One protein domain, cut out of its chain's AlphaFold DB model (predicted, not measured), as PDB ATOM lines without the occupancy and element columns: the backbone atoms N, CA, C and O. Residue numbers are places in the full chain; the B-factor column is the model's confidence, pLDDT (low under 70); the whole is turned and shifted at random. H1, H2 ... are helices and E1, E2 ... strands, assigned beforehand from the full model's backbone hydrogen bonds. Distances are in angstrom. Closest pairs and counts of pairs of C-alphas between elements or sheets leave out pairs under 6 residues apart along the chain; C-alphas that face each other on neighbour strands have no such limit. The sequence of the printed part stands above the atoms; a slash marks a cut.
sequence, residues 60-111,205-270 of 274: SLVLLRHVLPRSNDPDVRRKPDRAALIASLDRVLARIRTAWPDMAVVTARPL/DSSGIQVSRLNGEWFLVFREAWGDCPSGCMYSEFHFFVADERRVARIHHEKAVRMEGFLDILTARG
ATOM      1  N   SER A  60     -28.010  22.728 -49.056       94.88
ATOM      2  CA  SER A  60     -28.147  23.674 -47.950       94.88
ATOM      3  C   SER A  60     -28.534  23.012 -46.624       94.88
ATOM      4  O   SER A  60     -28.054  23.442 -45.578       94.88
ATOM      5  N   LEU A  61     -29.336  21.941 -46.638       91.94
ATOM      6  CA  LEU A  61     -29.675  21.153 -45.447       91.94
ATOM      7  C   LEU A  61     -28.454  20.375 -44.939       91.94
ATOM      8  O   LEU A  61     -28.169  20.403 -43.737       91.94
ATOM      9  N   VAL A  62     -27.712  19.741 -45.855       92.19
ATOM     10  CA  VAL A  62     -26.448  19.043 -45.566       92.19
ATOM     11  C   VAL A  62     -25.442  20.003 -44.931       92.19
ATOM     12  O   VAL A  62     -24.865  19.699 -43.888       92.19
ATOM     13  N   LEU A  63     -25.272  21.191 -45.514       92.38
ATOM     14  CA  LEU A  63     -24.381  22.230 -44.998       92.38
ATOM     15  C   LEU A  63     -24.851  22.804 -43.658       92.38
ATOM     16  O   LEU A  63     -24.035  22.991 -42.757       92.38
ATOM     17  N   LEU A  64     -26.152  23.045 -43.481       90.25
ATOM     18  CA  LEU A  64     -26.688  23.609 -42.242       90.25
ATOM     19  C   LEU A  64     -26.499  22.662 -41.045       90.25
ATOM     20  O   LEU A  64     -26.211  23.142 -39.947       90.25
ATOM     21  N   ARG A  65     -26.560  21.334 -41.248       86.00
ATOM     22  CA  ARG A  65     -26.192  20.353 -40.205       86.00
ATOM     23  C   ARG A  65     -24.730  20.487 -39.741       86.00
ATOM     24  O   ARG A  65     -24.448  20.125 -38.605       86.00
ATOM     25  N   HIS A  66     -23.829  21.060 -40.545       80.38
ATOM     26  CA  HIS A  66     -22.439  21.349 -40.142       80.38
ATOM     27  C   HIS A  66     -22.283  22.697 -39.426       80.38
ATOM     28  O   HIS A  66     -21.387  22.847 -38.596       80.38
ATOM     29  N   VAL A  67     -23.152  23.671 -39.724       75.31
ATOM     30  CA  VAL A  67     -23.122  25.019 -39.124       75.31
ATOM     31  C   VAL A  67     -23.707  25.018 -37.716       75.31
ATOM     32  O   VAL A  67     -23.066  25.529 -36.800       75.31
ATOM     33  N   LEU A  68     -24.909  24.459 -37.524       70.50
ATOM     34  CA  LEU A  68     -25.635  24.569 -36.249       70.50
ATOM     35  C   LEU A  68     -24.835  24.057 -35.030       70.50
ATOM     36  O   LEU A  68     -24.827  24.762 -34.023       70.50
ATOM     37  N   PRO A  69     -24.115  22.913 -35.086       71.06
ATOM     38  CA  PRO A  69     -23.352  22.417 -33.935       71.06
ATOM     39  C   PRO A  69     -22.077  23.217 -33.635       71.06
ATOM     40  O   PRO A  69     -21.522  23.092 -32.546       71.06
ATOM     41  N   ARG A  70     -21.577  23.998 -34.603       69.06
ATOM     42  CA  ARG A  70     -20.273  24.684 -34.528       69.06
ATOM     43  C   ARG A  70     -20.381  26.194 -34.363       69.06
ATOM     44  O   ARG A  70     -19.437  26.818 -33.892       69.06
ATOM     45  N   SER A  71     -21.500  26.792 -34.761       68.19
ATOM     46  CA  SER A  71     -21.613  28.243 -34.837       68.19
ATOM     47  C   SER A  71     -21.534  28.905 -33.458       68.19
ATOM     48  O   SER A  71     -22.246  28.542 -32.515       68.19
ATOM     49  N   ASN A  72     -20.667  29.913 -33.359       67.94
ATOM     50  CA  ASN A  72     -20.625  30.869 -32.253       67.94
ATOM     51  C   ASN A  72     -21.586  32.054 -32.455       67.94
ATOM     52  O   ASN A  72     -21.759  32.849 -31.533       67.94
ATOM     53  N   ASP A  73     -22.242  32.147 -33.615       67.94
ATOM     54  CA  ASP A  73     -23.190  33.213 -33.934       67.94
ATOM     55  C   ASP A  73     -24.430  33.115 -33.010       67.94
ATOM     56  O   ASP A  73     -25.096  32.069 -32.956       67.94
ATOM     57  N   PRO A  74     -24.753  34.175 -32.241       67.44
ATOM     58  CA  PRO A  74     -25.867  34.153 -31.300       67.44
ATOM     59  C   PRO A  74     -27.226  34.000 -31.995       67.44
ATOM     60  O   PRO A  74     -28.128  33.400 -31.407       67.44
ATOM     61  N   ASP A  75     -27.378  34.468 -33.235       68.38
ATOM     62  CA  ASP A  75     -28.624  34.325 -33.989       68.38
ATOM     63  C   ASP A  75     -28.805  32.882 -34.467       68.38
ATOM     64  O   ASP A  75     -29.924  32.369 -34.478       68.38
ATOM     65  N   VAL A  76     -27.706  32.173 -34.751       68.75
ATOM     66  CA  VAL A  76     -27.730  30.734 -35.061       68.75
ATOM     67  C   VAL A  76     -28.051  29.882 -33.822       68.75
ATOM     68  O   VAL A  76     -28.641  28.808 -33.942       68.75
ATOM     69  N   ARG A  77     -27.738  30.365 -32.614       68.50
ATOM     70  CA  ARG A  77     -28.057  29.676 -31.347       68.50
ATOM     71  C   ARG A  77     -29.483  29.923 -30.846       68.50
ATOM     72  O   ARG A  77     -30.040  29.071 -30.156       68.50
ATOM     73  N   ARG A  78     -30.110  31.046 -31.203       70.50
ATOM     74  CA  ARG A  78     -31.450  31.470 -30.734       70.50
ATOM     75  C   ARG A  78     -32.633  30.721 -31.379       70.50
ATOM     76  O   ARG A  78     -33.704  31.300 -31.517       70.50
ATOM     77  N   LYS A  79     -32.467  29.444 -31.756       64.88
ATOM     78  CA  LYS A  79     -33.399  28.705 -32.638       64.88
ATOM     79  C   LYS A  79     -33.786  29.562 -33.861       64.88
ATOM     80  O   LYS A  79     -34.945  29.958 -33.987       64.88
ATOM     81  N   PRO A  80     -32.825  29.867 -34.752       66.38
ATOM     82  CA  PRO A  80     -33.121  30.551 -36.004       66.38
ATOM     83  C   PRO A  80     -34.194  29.781 -36.773       66.38
ATOM     84  O   PRO A  80     -34.280  28.553 -36.676       66.38
ATOM     85  N   ASP A  81     -34.964  30.493 -37.591       86.88
ATOM     86  CA  ASP A  81     -35.813  29.849 -38.584       86.88
ATOM     87  C   ASP A  81     -34.927  29.012 -39.528       86.88
ATOM     88  O   ASP A  81     -34.200  29.529 -40.384       86.88
ATOM     89  N   ARG A  82     -34.963  27.689 -39.327       87.19
ATOM     90  CA  ARG A  82     -34.174  26.712 -40.084       87.19
ATOM     91  C   ARG A  82     -34.526  26.772 -41.571       87.19
ATOM     92  O   ARG A  82     -33.628  26.618 -42.392       87.19
ATOM     93  N   ALA A  83     -35.787  27.039 -41.917       90.50
ATOM     94  CA  ALA A  83     -36.220  27.185 -43.302       90.50
ATOM     95  C   ALA A  83     -35.666  28.478 -43.923       90.50
ATOM     96  O   ALA A  83     -35.171  28.446 -45.050       90.50
ATOM     97  N   ALA A  84     -35.644  29.586 -43.175       91.19
ATOM     98  CA  ALA A  84     -35.004  30.823 -43.627       91.19
ATOM     99  C   ALA A  84     -33.487  30.663 -43.842       91.19
ATOM    100  O   ALA A  84     -32.959  31.184 -44.827       91.19
ATOM    101  N   LEU A  85     -32.784  29.917 -42.977       91.38
ATOM    102  CA  LEU A  85     -31.356  29.613 -43.161       91.38
ATOM    103  C   LEU A  85     -31.095  28.742 -44.396       91.38
ATOM    104  O   LEU A  85     -30.206  29.074 -45.176       91.38
ATOM    105  N   ILE A  86     -31.881  27.676 -44.591       93.12
ATOM    106  CA  ILE A  86     -31.828  26.811 -45.786       93.12
ATOM    107  C   ILE A  86     -32.019  27.664 -47.045       93.12
ATOM    108  O   ILE A  86     -31.124  27.731 -47.885       93.12
ATOM    109  N   ALA A  87     -33.112  28.430 -47.109       94.06
ATOM    110  CA  ALA A  87     -33.430  29.269 -48.259       94.06
ATOM    111  C   ALA A  87     -32.401  30.393 -48.495       94.06
ATOM    112  O   ALA A  87     -32.178  30.793 -49.638       94.06
ATOM    113  N   SER A  88     -31.776  30.933 -47.441       94.12
ATOM    114  CA  SER A  88     -30.663  31.889 -47.561       94.12
ATOM    115  C   SER A  88     -29.443  31.233 -48.204       94.12
ATOM    116  O   SER A  88     -28.867  31.790 -49.142       94.12
ATOM    117  N   LEU A  89     -29.084  30.029 -47.753       94.94
ATOM    118  CA  LEU A  89     -27.924  29.303 -48.251       94.94
ATOM    119  C   LEU A  89     -28.132  28.803 -49.690       94.94
ATOM    120  O   LEU A  89     -27.226  28.956 -50.502       94.94
ATOM    121  N   ASP A  90     -29.335  28.341 -50.052       95.94
ATOM    122  CA  ASP A  90     -29.701  28.017 -51.443       95.94
ATOM    123  C   ASP A  90     -29.488  29.218 -52.380       95.94
ATOM    124  O   ASP A  90     -28.863  29.091 -53.436       95.94
ATOM    125  N   ARG A  91     -29.946  30.416 -51.976       96.06
ATOM    126  CA  ARG A  91     -29.733  31.658 -52.743       96.06
ATOM    127  C   ARG A  91     -28.247  31.986 -52.903       96.06
ATOM    128  O   ARG A  91     -27.843  32.441 -53.971       96.06
ATOM    129  N   VAL A  92     -27.436  31.774 -51.867       96.75
ATOM    130  CA  VAL A  92     -25.984  32.016 -51.907       96.75
ATOM    131  C   VAL A  92     -25.278  31.022 -52.833       96.75
ATOM    132  O   VAL A  92     -24.517  31.448 -53.701       96.75
ATOM    133  N   LEU A  93     -25.571  29.725 -52.716       96.81
ATOM    134  CA  LEU A  93     -25.000  28.672 -53.564       96.81
ATOM    135  C   LEU A  93     -25.359  28.880 -55.040       96.81
ATOM    136  O   LEU A  93     -24.483  28.810 -55.904       96.81
ATOM    137  N   ALA A  94     -26.619  29.218 -55.333       96.81
ATOM    138  CA  ALA A  94     -27.063  29.544 -56.685       96.81
ATOM    139  C   ALA A  94     -26.320  30.766 -57.256       96.81
ATOM    140  O   ALA A  94     -25.862  30.727 -58.398       96.81
ATOM    141  N   ARG A  95     -26.128  31.831 -56.461       97.25
ATOM    142  CA  ARG A  95     -25.353  33.018 -56.874       97.25
ATOM    143  C   ARG A  95     -23.882  32.689 -57.137       97.25
ATOM    144  O   ARG A  95     -23.353  33.159 -58.139       97.25
ATOM    145  N   ILE A  96     -23.244  31.875 -56.285       97.50
ATOM    146  CA  ILE A  96     -21.860  31.411 -56.492       97.50
ATOM    147  C   ILE A  96     -21.760  30.664 -57.822       97.50
ATOM    148  O   ILE A  96     -20.999  31.084 -58.685       97.50
ATOM    149  N   ARG A  97     -22.577  29.627 -58.039       97.75
ATOM    150  CA  ARG A  97     -22.535  28.820 -59.273       97.75
ATOM    151  C   ARG A  97     -22.932  29.590 -60.535       97.75
ATOM    152  O   ARG A  97     -22.478  29.246 -61.618       97.75
ATOM    153  N   THR A  98     -23.734  30.649 -60.411       97.56
ATOM    154  CA  THR A  98     -24.048  31.543 -61.543       97.56
ATOM    155  C   THR A  98     -22.844  32.402 -61.944       97.56
ATOM    156  O   THR A  98     -22.629  32.637 -63.129       97.56
ATOM    157  N   ALA A  99     -22.060  32.880 -60.972       97.88
ATOM    158  CA  ALA A  99     -20.894  33.736 -61.214       97.88
ATOM    159  C   ALA A  99     -19.590  32.952 -61.471       97.88
ATOM    160  O   ALA A  99     -18.694  33.463 -62.139       97.88
ATOM    161  N   TRP A 100     -19.503  31.718 -60.968       98.31
ATOM    162  CA  TRP A 100     -18.383  30.783 -61.112       98.31
ATOM    163  C   TRP A 100     -18.931  29.390 -61.477       98.31
ATOM    164  O   TRP A 100     -19.164  28.569 -60.583       98.31
ATOM    165  N   PRO A 101     -19.215  29.121 -62.770       98.19
ATOM    166  CA  PRO A 101     -19.818  27.859 -63.220       98.19
ATOM    167  C   PRO A 101     -18.954  26.615 -62.971       98.19
ATOM    168  O   PRO A 101     -19.486  25.516 -62.846       98.19
ATOM    169  N   ASP A 102     -17.638  26.791 -62.840       97.62
ATOM    170  CA  ASP A 102     -16.678  25.798 -62.344       97.62
ATOM    171  C   ASP A 102     -17.110  25.217 -60.983       97.62
ATOM    172  O   ASP A 102     -17.023  24.013 -60.757       97.62
ATOM    173  N   MET A 103     -17.718  26.024 -60.112       98.25
ATOM    174  CA  MET A 103     -18.207  25.587 -58.795       98.25
ATOM    175  C   MET A 103     -19.483  24.723 -58.847       98.25
ATOM    176  O   MET A 103     -20.020  24.343 -57.802       98.25
ATOM    177  N   ALA A 104     -20.002  24.399 -60.036       97.44
ATOM    178  CA  ALA A 104     -21.131  23.482 -60.191       97.44
ATOM    179  C   ALA A 104     -20.763  22.013 -59.910       97.44
ATOM    180  O   ALA A 104     -21.638  21.254 -59.495       97.44
ATOM    181  N   VAL A 105     -19.496  21.615 -60.096       96.75
ATOM    182  CA  VAL A 105     -19.050  20.217 -59.890       96.75
ATOM    183  C   VAL A 105     -18.744  19.889 -58.425       96.75
ATOM    184  O   VAL A 105     -18.755  18.725 -58.033       96.75
ATOM    185  N   VAL A 106     -18.491  20.909 -57.600       97.31
ATOM    186  CA  VAL A 106     -18.233  20.753 -56.165       97.31
ATOM    187  C   VAL A 106     -19.564  20.779 -55.418       97.31
ATOM    188  O   VAL A 106     -20.273  21.788 -55.438       97.31
ATOM    189  N   THR A 107     -19.893  19.678 -54.743       96.12
ATOM    190  CA  THR A 107     -21.130  19.523 -53.965       96.12
ATOM    191  C   THR A 107     -20.858  19.376 -52.468       96.12
ATOM    192  O   THR A 107     -19.777  18.956 -52.051       96.12
ATOM    193  N   ALA A 108     -21.817  19.724 -51.607       94.81
ATOM    194  CA  ALA A 108     -21.703  19.419 -50.182       94.81
ATOM    195  C   ALA A 108     -21.858  17.914 -49.924       94.81
ATOM    196  O   ALA A 108     -22.867  17.307 -50.276       94.81
ATOM    197  N   ARG A 109     -20.876  17.325 -49.234       91.00
ATOM    198  CA  ARG A 109     -20.924  15.933 -48.769       91.00
ATOM    199  C   ARG A 109     -21.427  15.892 -47.318       91.00
ATOM    200  O   ARG A 109     -20.930  16.664 -46.486       91.00
ATOM    201  N   PRO A 110     -22.391  15.021 -46.975       89.81
ATOM    202  CA  PRO A 110     -22.740  14.784 -45.581       89.81
ATOM    203  C   PRO A 110     -21.549  14.153 -44.843       89.81
ATOM    204  O   PRO A 110     -20.784  13.388 -45.425       89.81
ATOM    205  N   LEU A 111     -21.370  14.489 -43.561       86.94
ATOM    206  CA  LEU A 111     -20.328  13.877 -42.720       86.94
ATOM    207  C   LEU A 111     -20.666  12.425 -42.351       86.94
ATOM    208  O   LEU A 111     -19.769  11.643 -42.059       86.94
ATOM    209  N   ASP A 205     -11.686  10.577 -48.573       92.38
ATOM    210  CA  ASP A 205     -11.817  12.015 -48.762       92.38
ATOM    211  C   ASP A 205     -12.465  12.355 -50.122       92.38
ATOM    212  O   ASP A 205     -12.708  11.471 -50.941       92.38
ATOM    213  N   SER A 206     -12.822  13.620 -50.354       94.19
ATOM    214  CA  SER A 206     -13.423  14.073 -51.618       94.19
ATOM    215  C   SER A 206     -13.409  15.597 -51.779       94.19
ATOM    216  O   SER A 206     -13.151  16.346 -50.830       94.19
ATOM    217  N   SER A 207     -13.824  16.063 -52.961       95.94
ATOM    218  CA  SER A 207     -14.393  17.405 -53.123       95.94
ATOM    219  C   SER A 207     -15.526  17.648 -52.116       95.94
ATOM    220  O   SER A 207     -16.204  16.709 -51.679       95.94
ATOM    221  N   GLY A 208     -15.735  18.902 -51.727       95.50
ATOM    222  CA  GLY A 208     -16.740  19.258 -50.734       95.50
ATOM    223  C   GLY A 208     -16.892  20.761 -50.524       95.50
ATOM    224  O   GLY A 208     -15.919  21.509 -50.584       95.50
ATOM    225  N   ILE A 209     -18.107  21.195 -50.195       96.06
ATOM    226  CA  ILE A 209     -18.367  22.540 -49.667       96.06
ATOM    227  C   ILE A 209     -18.346  22.489 -48.135       96.06
ATOM    228  O   ILE A 209     -18.914  21.580 -47.525       96.06
ATOM    229  N   GLN A 210     -17.717  23.472 -47.497       94.56
ATOM    230  CA  GLN A 210     -17.853  23.773 -46.071       94.56
ATOM    231  C   GLN A 210     -18.294  25.224 -45.885       94.56
ATOM    232  O   GLN A 210     -18.017  26.073 -46.729       94.56
ATOM    233  N   VAL A 211     -18.986  25.509 -44.783       95.06
ATOM    234  CA  VAL A 211     -19.540  26.837 -44.508       95.06
ATOM    235  C   VAL A 211     -19.518  27.153 -43.013       95.06
ATOM    236  O   VAL A 211     -19.671  26.262 -42.177       95.06
ATOM    237  N   SER A 212     -19.353  28.430 -42.690       93.50
ATOM    238  CA  SER A 212     -19.628  29.021 -41.382       93.50
ATOM    239  C   SER A 212     -20.508  30.264 -41.563       93.50
ATOM    240  O   SER A 212     -20.719  30.747 -42.684       93.50
ATOM    241  N   ARG A 213     -21.044  30.776 -40.454       92.00
ATOM    242  CA  ARG A 213     -21.779  32.040 -40.426       92.00
ATOM    243  C   ARG A 213     -21.294  32.881 -39.254       92.00
ATOM    244  O   ARG A 213     -21.161  32.344 -38.153       92.00
ATOM    245  N   LEU A 214     -21.025  34.155 -39.515       90.88
ATOM    246  CA  LEU A 214     -20.529  35.121 -38.539       90.88
ATOM    247  C   LEU A 214     -21.067  36.511 -38.898       90.88
ATOM    248  O   LEU A 214     -20.945  36.942 -40.043       90.88
ATOM    249  N   ASN A 215     -21.656  37.212 -37.927       90.56
ATOM    250  CA  ASN A 215     -22.218  38.561 -38.097       90.56
ATOM    251  C   ASN A 215     -23.221  38.664 -39.268       90.56
ATOM    252  O   ASN A 215     -23.284  39.669 -39.974       90.56
ATOM    253  N   GLY A 216     -23.997  37.598 -39.494       90.44
ATOM    254  CA  GLY A 216     -24.972  37.501 -40.582       90.44
ATOM    255  C   GLY A 216     -24.404  37.116 -41.957       90.44
ATOM    256  O   GLY A 216     -25.182  36.632 -42.787       90.44
ATOM    257  N   GLU A 217     -23.092  37.247 -42.180       94.94
ATOM    258  CA  GLU A 217     -22.399  36.847 -43.413       94.94
ATOM    259  C   GLU A 217     -22.096  35.341 -43.434       94.94
ATOM    260  O   GLU A 217     -21.772  34.726 -42.414       94.94
ATOM    261  N   TRP A 218     -22.191  34.745 -44.621       95.44
ATOM    262  CA  TRP A 218     -21.794  33.370 -44.901       95.44
ATOM    263  C   TRP A 218     -20.359  33.327 -45.427       95.44
ATOM    264  O   TRP A 218     -20.016  34.048 -46.366       95.44
ATOM    265  N   PHE A 219     -19.547  32.426 -44.880       96.88
ATOM    266  CA  PHE A 219     -18.183  32.155 -45.331       96.88
ATOM    267  C   PHE A 219     -18.163  30.733 -45.875       96.88
ATOM    268  O   PHE A 219     -18.448  29.798 -45.131       96.88
ATOM    269  N   LEU A 220     -17.874  30.553 -47.163       97.25
ATOM    270  CA  LEU A 220     -17.914  29.254 -47.834       97.25
ATOM    271  C   LEU A 220     -16.539  28.896 -48.389       97.25
ATOM    272  O   LEU A 220     -15.901  29.710 -49.058       97.25
ATOM    273  N   VAL A 221     -16.111  27.661 -48.149       97.38
ATOM    274  CA  VAL A 221     -14.919  27.070 -48.759       97.38
ATOM    275  C   VAL A 221     -15.374  25.927 -49.649       97.38
ATOM    276  O   VAL A 221     -15.879  24.914 -49.164       97.38
ATOM    277  N   PHE A 222     -15.210  26.110 -50.952       97.75
ATOM    278  CA  PHE A 222     -15.375  25.064 -51.948       97.75
ATOM    279  C   PHE A 222     -14.012  24.408 -52.120       97.75
ATOM    280  O   PHE A 222     -13.030  25.097 -52.400       97.75
ATOM    281  N   ARG A 223     -13.942  23.094 -51.925       96.81
ATOM    282  CA  ARG A 223     -12.749  22.300 -52.189       96.81
ATOM    283  C   ARG A 223     -13.031  21.360 -53.349       96.81
ATOM    284  O   ARG A 223     -13.916  20.513 -53.239       96.81
ATOM    285  N   GLU A 224     -12.257  21.476 -54.415       97.25
ATOM    286  CA  GLU A 224     -12.143  20.437 -55.435       97.25
ATOM    287  C   GLU A 224     -10.971  19.526 -55.052       97.25
ATOM    288  O   GLU A 224      -9.932  20.031 -54.637       97.25
ATOM    289  N   ALA A 225     -11.125  18.200 -55.107       95.81
ATOM    290  CA  ALA A 225     -10.078  17.261 -54.700       95.81
ATOM    291  C   ALA A 225     -10.050  15.997 -55.568       95.81
ATOM    292  O   ALA A 225     -11.098  15.466 -55.942       95.81
ATOM    293  N   TRP A 226      -8.845  15.508 -55.874       97.00
ATOM    294  CA  TRP A 226      -8.613  14.385 -56.789       97.00
ATOM    295  C   TRP A 226      -7.336  13.592 -56.443       97.00
ATOM    296  O   TRP A 226      -6.574  13.950 -55.542       97.00
ATOM    297  N   GLY A 227      -7.103  12.486 -57.157       96.12
ATOM    298  CA  GLY A 227      -6.027  11.524 -56.872       96.12
ATOM    299  C   GLY A 227      -6.515  10.357 -56.009       96.12
ATOM    300  O   GLY A 227      -7.647   9.905 -56.177       96.12
ATOM    301  N   ASP A 228      -5.676   9.866 -55.089       95.25
ATOM    302  CA  ASP A 228      -6.003   8.741 -54.191       95.25
ATOM    303  C   ASP A 228      -6.981   9.129 -53.062       95.25
ATOM    304  O   ASP A 228      -6.654   9.183 -51.879       95.25
ATOM    305  N   CYS A 229      -8.219   9.444 -53.433       94.06
ATOM    306  CA  CYS A 229      -9.253   9.846 -52.486       94.06
ATOM    307  C   CYS A 229      -9.655   8.778 -51.440       94.06
ATOM    308  O   CYS A 229      -9.937   9.189 -50.311       94.06
ATOM    309  N   PRO A 230      -9.637   7.451 -51.702       93.00
ATOM    310  CA  PRO A 230      -9.838   6.438 -50.658       93.00
ATOM    311  C   PRO A 230      -8.880   6.569 -49.464       93.00
ATOM    312  O   PRO A 230      -9.320   6.415 -48.324       93.00
ATOM    313  N   SER A 231      -7.612   6.917 -49.712       92.25
ATOM    314  CA  SER A 231      -6.584   7.133 -48.676       92.25
ATOM    315  C   SER A 231      -6.519   8.574 -48.147       92.25
ATOM    316  O   SER A 231      -5.821   8.840 -47.168       92.25
ATOM    317  N   GLY A 232      -7.227   9.507 -48.788       91.00
ATOM    318  CA  GLY A 232      -7.077  10.954 -48.611       91.00
ATOM    319  C   GLY A 232      -6.561  11.601 -49.896       91.00
ATOM    320  O   GLY A 232      -5.420  11.365 -50.283       91.00
ATOM    321  N   CYS A 233      -7.395  12.410 -50.561       94.31
ATOM    322  CA  CYS A 233      -7.122  12.910 -51.911       94.31
ATOM    323  C   CYS A 233      -5.760  13.618 -51.979       94.31
ATOM    324  O   CYS A 233      -5.520  14.583 -51.252       94.31
ATOM    325  N   MET A 234      -4.889  13.152 -52.880       95.19
ATOM    326  CA  MET A 234      -3.512  13.650 -53.023       95.19
ATOM    327  C   MET A 234      -3.430  15.130 -53.408       95.19
ATOM    328  O   MET A 234      -2.436  15.786 -53.106       95.19
ATOM    329  N   TYR A 235      -4.448  15.636 -54.101       95.56
ATOM    330  CA  TYR A 235      -4.490  16.990 -54.636       95.56
ATOM    331  C   TYR A 235      -5.814  17.657 -54.272       95.56
ATOM    332  O   TYR A 235      -6.859  16.999 -54.241       95.56
ATOM    333  N   SER A 236      -5.783  18.969 -54.036       96.19
ATOM    334  CA  SER A 236      -7.000  19.773 -53.947       96.19
ATOM    335  C   SER A 236      -6.770  21.256 -54.211       96.19
ATOM    336  O   SER A 236      -5.750  21.798 -53.790       96.19
ATOM    337  N   GLU A 237      -7.760  21.915 -54.811       96.81
ATOM    338  CA  GLU A 237      -7.854  23.373 -54.939       96.81
ATOM    339  C   GLU A 237      -8.937  23.922 -53.992       96.81
ATOM    340  O   GLU A 237      -9.929  23.248 -53.696       96.81
ATOM    341  N   PHE A 238      -8.734  25.140 -53.480       97.06
ATOM    342  CA  PHE A 238      -9.627  25.799 -52.524       97.06
ATOM    343  C   PHE A 238     -10.112  27.154 -53.046       97.06
ATOM    344  O   PHE A 238      -9.317  28.059 -53.313       97.06
ATOM    345  N   HIS A 239     -11.431  27.334 -53.087       98.06
ATOM    346  CA  HIS A 239     -12.092  28.562 -53.518       98.06
ATOM    347  C   HIS A 239     -12.901  29.135 -52.352       98.06
ATOM    348  O   HIS A 239     -13.785  28.481 -51.794       98.06
ATOM    349  N   PHE A 240     -12.578  30.367 -51.967       98.31
ATOM    350  CA  PHE A 240     -13.134  31.031 -50.792       98.31
ATOM    351  C   PHE A 240     -14.168  32.067 -51.219       98.31
ATOM    352  O   PHE A 240     -13.879  32.908 -52.071       98.31
ATOM    353  N   PHE A 241     -15.345  32.057 -50.599       98.50
ATOM    354  CA  PHE A 241     -16.418  33.010 -50.875       98.50
ATOM    355  C   PHE A 241     -16.956  33.617 -49.583       98.50
ATOM    356  O   PHE A 241     -17.178  32.905 -48.605       98.50
ATOM    357  N   VAL A 242     -17.198  34.925 -49.596       98.06
ATOM    358  CA  VAL A 242     -18.006  35.613 -48.579       98.06
ATOM    359  C   VAL A 242     -19.288  36.092 -49.238       98.06
ATOM    360  O   VAL A 242     -19.253  36.612 -50.358       98.06
ATOM    361  N   ALA A 243     -20.417  35.889 -48.567       97.38
ATOM    362  CA  ALA A 243     -21.728  36.204 -49.104       97.38
ATOM    363  C   ALA A 243     -22.689  36.764 -48.049       97.38
ATOM    364  O   ALA A 243     -22.770  36.277 -46.924       97.38
ATOM    365  N   ASP A 244     -23.486  37.739 -48.474       93.12
ATOM    366  CA  ASP A 244     -24.704  38.174 -47.795       93.12
ATOM    367  C   ASP A 244     -25.924  37.830 -48.680       93.12
ATOM    368  O   ASP A 244     -25.795  37.192 -49.728       93.12
ATOM    369  N   GLU A 245     -27.140  38.223 -48.295       85.19
ATOM    370  CA  GLU A 245     -28.344  37.912 -49.090       85.19
ATOM    371  C   GLU A 245     -28.368  38.546 -50.497       85.19
ATOM    372  O   GLU A 245     -29.158  38.150 -51.367       85.19
ATOM    373  N   ARG A 246     -27.538  39.568 -50.723       92.38
ATOM    374  CA  ARG A 246     -27.534  40.449 -51.897       92.38
ATOM    375  C   ARG A 246     -26.272  40.298 -52.743       92.38
ATOM    376  O   ARG A 246     -26.360  40.496 -53.957       92.38
ATOM    377  N   ARG A 247     -25.132  39.960 -52.137       96.00
ATOM    378  CA  ARG A 247     -23.791  39.973 -52.741       96.00
ATOM    379  C   ARG A 247     -23.026  38.688 -52.444       96.00
ATOM    380  O   ARG A 247     -23.186  38.085 -51.390       96.00
ATOM    381  N   VAL A 248     -22.137  38.330 -53.364       98.06
ATOM    382  CA  VAL A 248     -21.147  37.257 -53.217       98.06
ATOM    383  C   VAL A 248     -19.814  37.789 -53.733       98.06
ATOM    384  O   VAL A 248     -19.781  38.423 -54.787       98.06
ATOM    385  N   ALA A 249     -18.724  37.525 -53.019       98.31
ATOM    386  CA  ALA A 249     -17.369  37.865 -53.437       98.31
ATOM    387  C   ALA A 249     -16.433  36.662 -53.263       98.31
ATOM    388  O   ALA A 249     -16.338  36.105 -52.168       98.31
ATOM    389  N   ARG A 250     -15.704  36.292 -54.326       98.44
ATOM    390  CA  ARG A 250     -14.569  35.360 -54.237       98.44
ATOM    391  C   ARG A 250     -13.400  36.077 -53.558       98.44
ATOM    392  O   ARG A 250     -13.039  37.188 -53.945       98.44
ATOM    393  N   ILE A 251     -12.826  35.460 -52.534       98.31
ATOM    394  CA  ILE A 251     -11.731  36.003 -51.729       98.31
ATOM    395  C   ILE A 251     -10.427  35.312 -52.131       98.31
ATOM    396  O   ILE A 251     -10.380  34.093 -52.280       98.31
ATOM    397  N   HIS A 252      -9.354  36.089 -52.305       97.50
ATOM    398  CA  HIS A 252      -8.027  35.531 -52.567       97.50
ATOM    399  C   HIS A 252      -7.524  34.736 -51.354       97.50
ATOM    400  O   HIS A 252      -7.693  35.190 -50.219       97.50
ATOM    401  N   HIS A 253      -6.870  33.595 -51.593       95.31
ATOM    402  CA  HIS A 253      -6.409  32.663 -50.556       95.31
ATOM    403  C   HIS A 253      -5.688  33.381 -49.401       95.31
ATOM    404  O   HIS A 253      -6.121  33.306 -48.256       95.31
ATOM    405  N   GLU A 254      -4.654  34.173 -49.705       95.81
ATOM    406  CA  GLU A 254      -3.840  34.898 -48.710       95.81
ATOM    407  C   GLU A 254      -4.634  35.819 -47.771       95.81
ATOM    408  O   GLU A 254      -4.202  36.085 -46.645       95.81
ATOM    409  N   LYS A 255      -5.781  36.329 -48.239       97.25
ATOM    410  CA  LYS A 255      -6.706  37.132 -47.438       97.25
ATOM    411  C   LYS A 255      -7.659  36.231 -46.653       97.25
ATOM    412  O   LYS A 255      -7.878  36.482 -45.472       97.25
ATOM    413  N   ALA A 256      -8.194  35.186 -47.287       96.69
ATOM    414  CA  ALA A 256      -9.132  34.256 -46.666       96.69
ATOM    415  C   ALA A 256      -8.543  33.596 -45.407       96.69
ATOM    416  O   ALA A 256      -9.188  33.593 -44.364       96.69
ATOM    417  N   VAL A 257      -7.280  33.160 -45.453       94.94
ATOM    418  CA  VAL A 257      -6.577  32.526 -44.315       94.94
ATOM    419  C   VAL A 257      -6.331  33.446 -43.112       94.94
ATOM    420  O   VAL A 257      -5.803  33.002 -42.098       94.94
ATOM    421  N   ARG A 258      -6.687  34.733 -43.212       95.56
ATOM    422  CA  ARG A 258      -6.579  35.732 -42.134       95.56
ATOM    423  C   ARG A 258      -7.942  36.233 -41.649       95.56
ATOM    424  O   ARG A 258      -7.990  37.110 -40.793       95.56
ATOM    425  N   MET A 259      -9.041  35.734 -42.215       96.50
ATOM    426  CA  MET A 259     -10.402  36.154 -41.876       96.50
ATOM    427  C   MET A 259     -11.049  35.138 -40.935       96.50
ATOM    428  O   MET A 259     -11.137  33.956 -41.258       96.50
ATOM    429  N   GLU A 260     -11.542  35.624 -39.796       93.50
ATOM    430  CA  GLU A 260     -12.115  34.833 -38.696       93.50
ATOM    431  C   GLU A 260     -13.115  33.765 -39.168       93.50
ATOM    432  O   GLU A 260     -12.936  32.586 -38.873       93.50
ATOM    433  N   GLY A 261     -14.088  34.137 -40.010       91.25
ATOM    434  CA  GLY A 261     -15.097  33.200 -40.518       91.25
ATOM    435  C   GLY A 261     -14.541  32.013 -41.325       91.25
ATOM    436  O   GLY A 261     -15.168  30.953 -41.351       91.25
ATOM    437  N   PHE A 262     -13.356  32.126 -41.941       95.12
ATOM    438  CA  PHE A 262     -12.698  30.986 -42.596       95.12
ATOM    439  C   PHE A 262     -11.816  30.169 -41.642       95.12
ATOM    440  O   PHE A 262     -11.658  28.968 -41.863       95.12
ATOM    441  N   LEU A 263     -11.267  30.769 -40.578       91.94
ATOM    442  CA  LEU A 263     -10.403  30.065 -39.619       91.94
ATOM    443  C   LEU A 263     -11.138  28.912 -38.921       91.94
ATOM    444  O   LEU A 263     -10.572  27.822 -38.805       91.94
ATOM    445  N   ASP A 264     -12.405  29.118 -38.548       85.75
ATOM    446  CA  ASP A 264     -13.276  28.076 -37.982       85.75
ATOM    447  C   ASP A 264     -13.404  26.862 -38.919       85.75
ATOM    448  O   ASP A 264     -13.331  25.712 -38.481       85.75
ATOM    449  N   ILE A 265     -13.553  27.104 -40.226       90.44
ATOM    450  CA  ILE A 265     -13.713  26.053 -41.244       90.44
ATOM    451  C   ILE A 265     -12.410  25.270 -41.425       90.44
ATOM    452  O   ILE A 265     -12.412  24.037 -41.413       90.44
ATOM    453  N   LEU A 266     -11.301  25.994 -41.593       90.62
ATOM    454  CA  LEU A 266      -9.979  25.433 -41.869       90.62
ATOM    455  C   LEU A 266      -9.474  24.589 -40.689       90.62
ATOM    456  O   LEU A 266      -9.041  23.449 -40.873       90.62
ATOM    457  N   THR A 267      -9.612  25.115 -39.470       86.31
ATOM    458  CA  THR A 267      -9.181  24.439 -38.239       86.31
ATOM    459  C   THR A 267     -10.029  23.198 -37.962       86.31
ATOM    460  O   THR A 267      -9.479  22.133 -37.690       86.31
ATOM    461  N   ALA A 268     -11.359  23.279 -38.110       84.06
ATOM    462  CA  ALA A 268     -12.268  22.162 -37.825       84.06
ATOM    463  C   ALA A 268     -12.144  20.966 -38.792       84.06
ATOM    464  O   ALA A 268     -12.738  19.913 -38.543       84.06
ATOM    465  N   ARG A 269     -11.411  21.117 -39.903       80.50
ATOM    466  CA  ARG A 269     -11.103  20.040 -40.858       80.50
ATOM    467  C   ARG A 269      -9.649  19.571 -40.823       80.50
ATOM    468  O   ARG A 269      -9.341  18.579 -41.475       80.50
ATOM    469  N   GLY A 270      -8.761  20.269 -40.110       81.38
ATOM    470  CA  GLY A 270      -7.319  20.010 -40.173       81.38
ATOM    471  C   GLY A 270      -6.737  20.178 -41.584       81.38
ATOM    472  O   GLY A 270      -5.705  19.581 -41.895       81.38
TER     473      GLY A 270
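This is residues 60 to 111 and 205 to 270 of the 274 residues of an uncharacterized protein of Rhodospirillales bacterium (UniProt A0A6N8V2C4). A twisted sheet of four strands forms the core, with the long helix H3 and the shorter H1 packed over one face and H6 packed over the other: three layers, helices on both faces of a sheet. The short helices H2, H4 and H5 only graze the sheet. The 118 printed residues have six named helices and four named strands, in the order H1 H2 H3 H4 E1 E2 E3 E4 H5 H6; the class is mixed. The sheet, in the order E1 E2 E3 E4, is antiparallel and a meander, each strand the antiparallel neighbour of the one before. The whole is compact, with a radius of gyration of the C-alphas of 13.8 A and spans of 41 by 28 by 27 A.

E1, residues 208 to 214, and E2, residues 217 to 226, form a hairpin, with N 210 and O 221 at 2.9 A. E2 and E3, residues 235 to 243, form another, with N 222 and O 239 at 2.9 A. E3 and E4, residues 248 to 251, form a third, at 136 degrees, with N 251 and O 240 at 2.8 A. H3, residues 82 to 99, lies over E2 and E3 at a height over the sheet of 9.2 A; its closest C-alphas to E3 are those of Val 92 and Ala 243, 6.6 A apart. On the same face is H1, residues 60 to 67, which touches residues 85 to 90 of H3, the closest C-alphas being those of Ser 60 and Ile 86, 5.3 A apart. H6, residues 260 to 269, is on the opposite face at a height of 7.8 A, slantwise to the strands at 38 degrees to E1 on the local plane; the C-alphas of Phe 219 and Gly 261 are its closest to E2, 5.8 A apart. Every O i to N i+4 pair is within hydrogen-bond range in H3, 3 of 4 in H1 and 4 of 6 in H6.

H1 begins at C-alpha 60, (-28.147, 23.674, -47.950). H2 is residues 74 to 77, H4 residues 101 to 104 and H5 residues 253 to 256. H3 is 25.9 A long, E1 20.4 A, E2 29.6 A, E3 26.4 A and H6 15.0 A. H6 ends at C-alpha 269, (-11.103, 20.040, -40.858).

The two C-alphas farthest apart, those of Arg 78 and Gly 227, are 41.6 A apart. Residues 112 to 204 are not printed, and C-alphas 111 and 205 are 10.6 A apart across the cut. Of the links printed whole, none is long. The mean pLDDT of the printed part is 91.1, with residues 70 to 77 and 79 to 80 under 70.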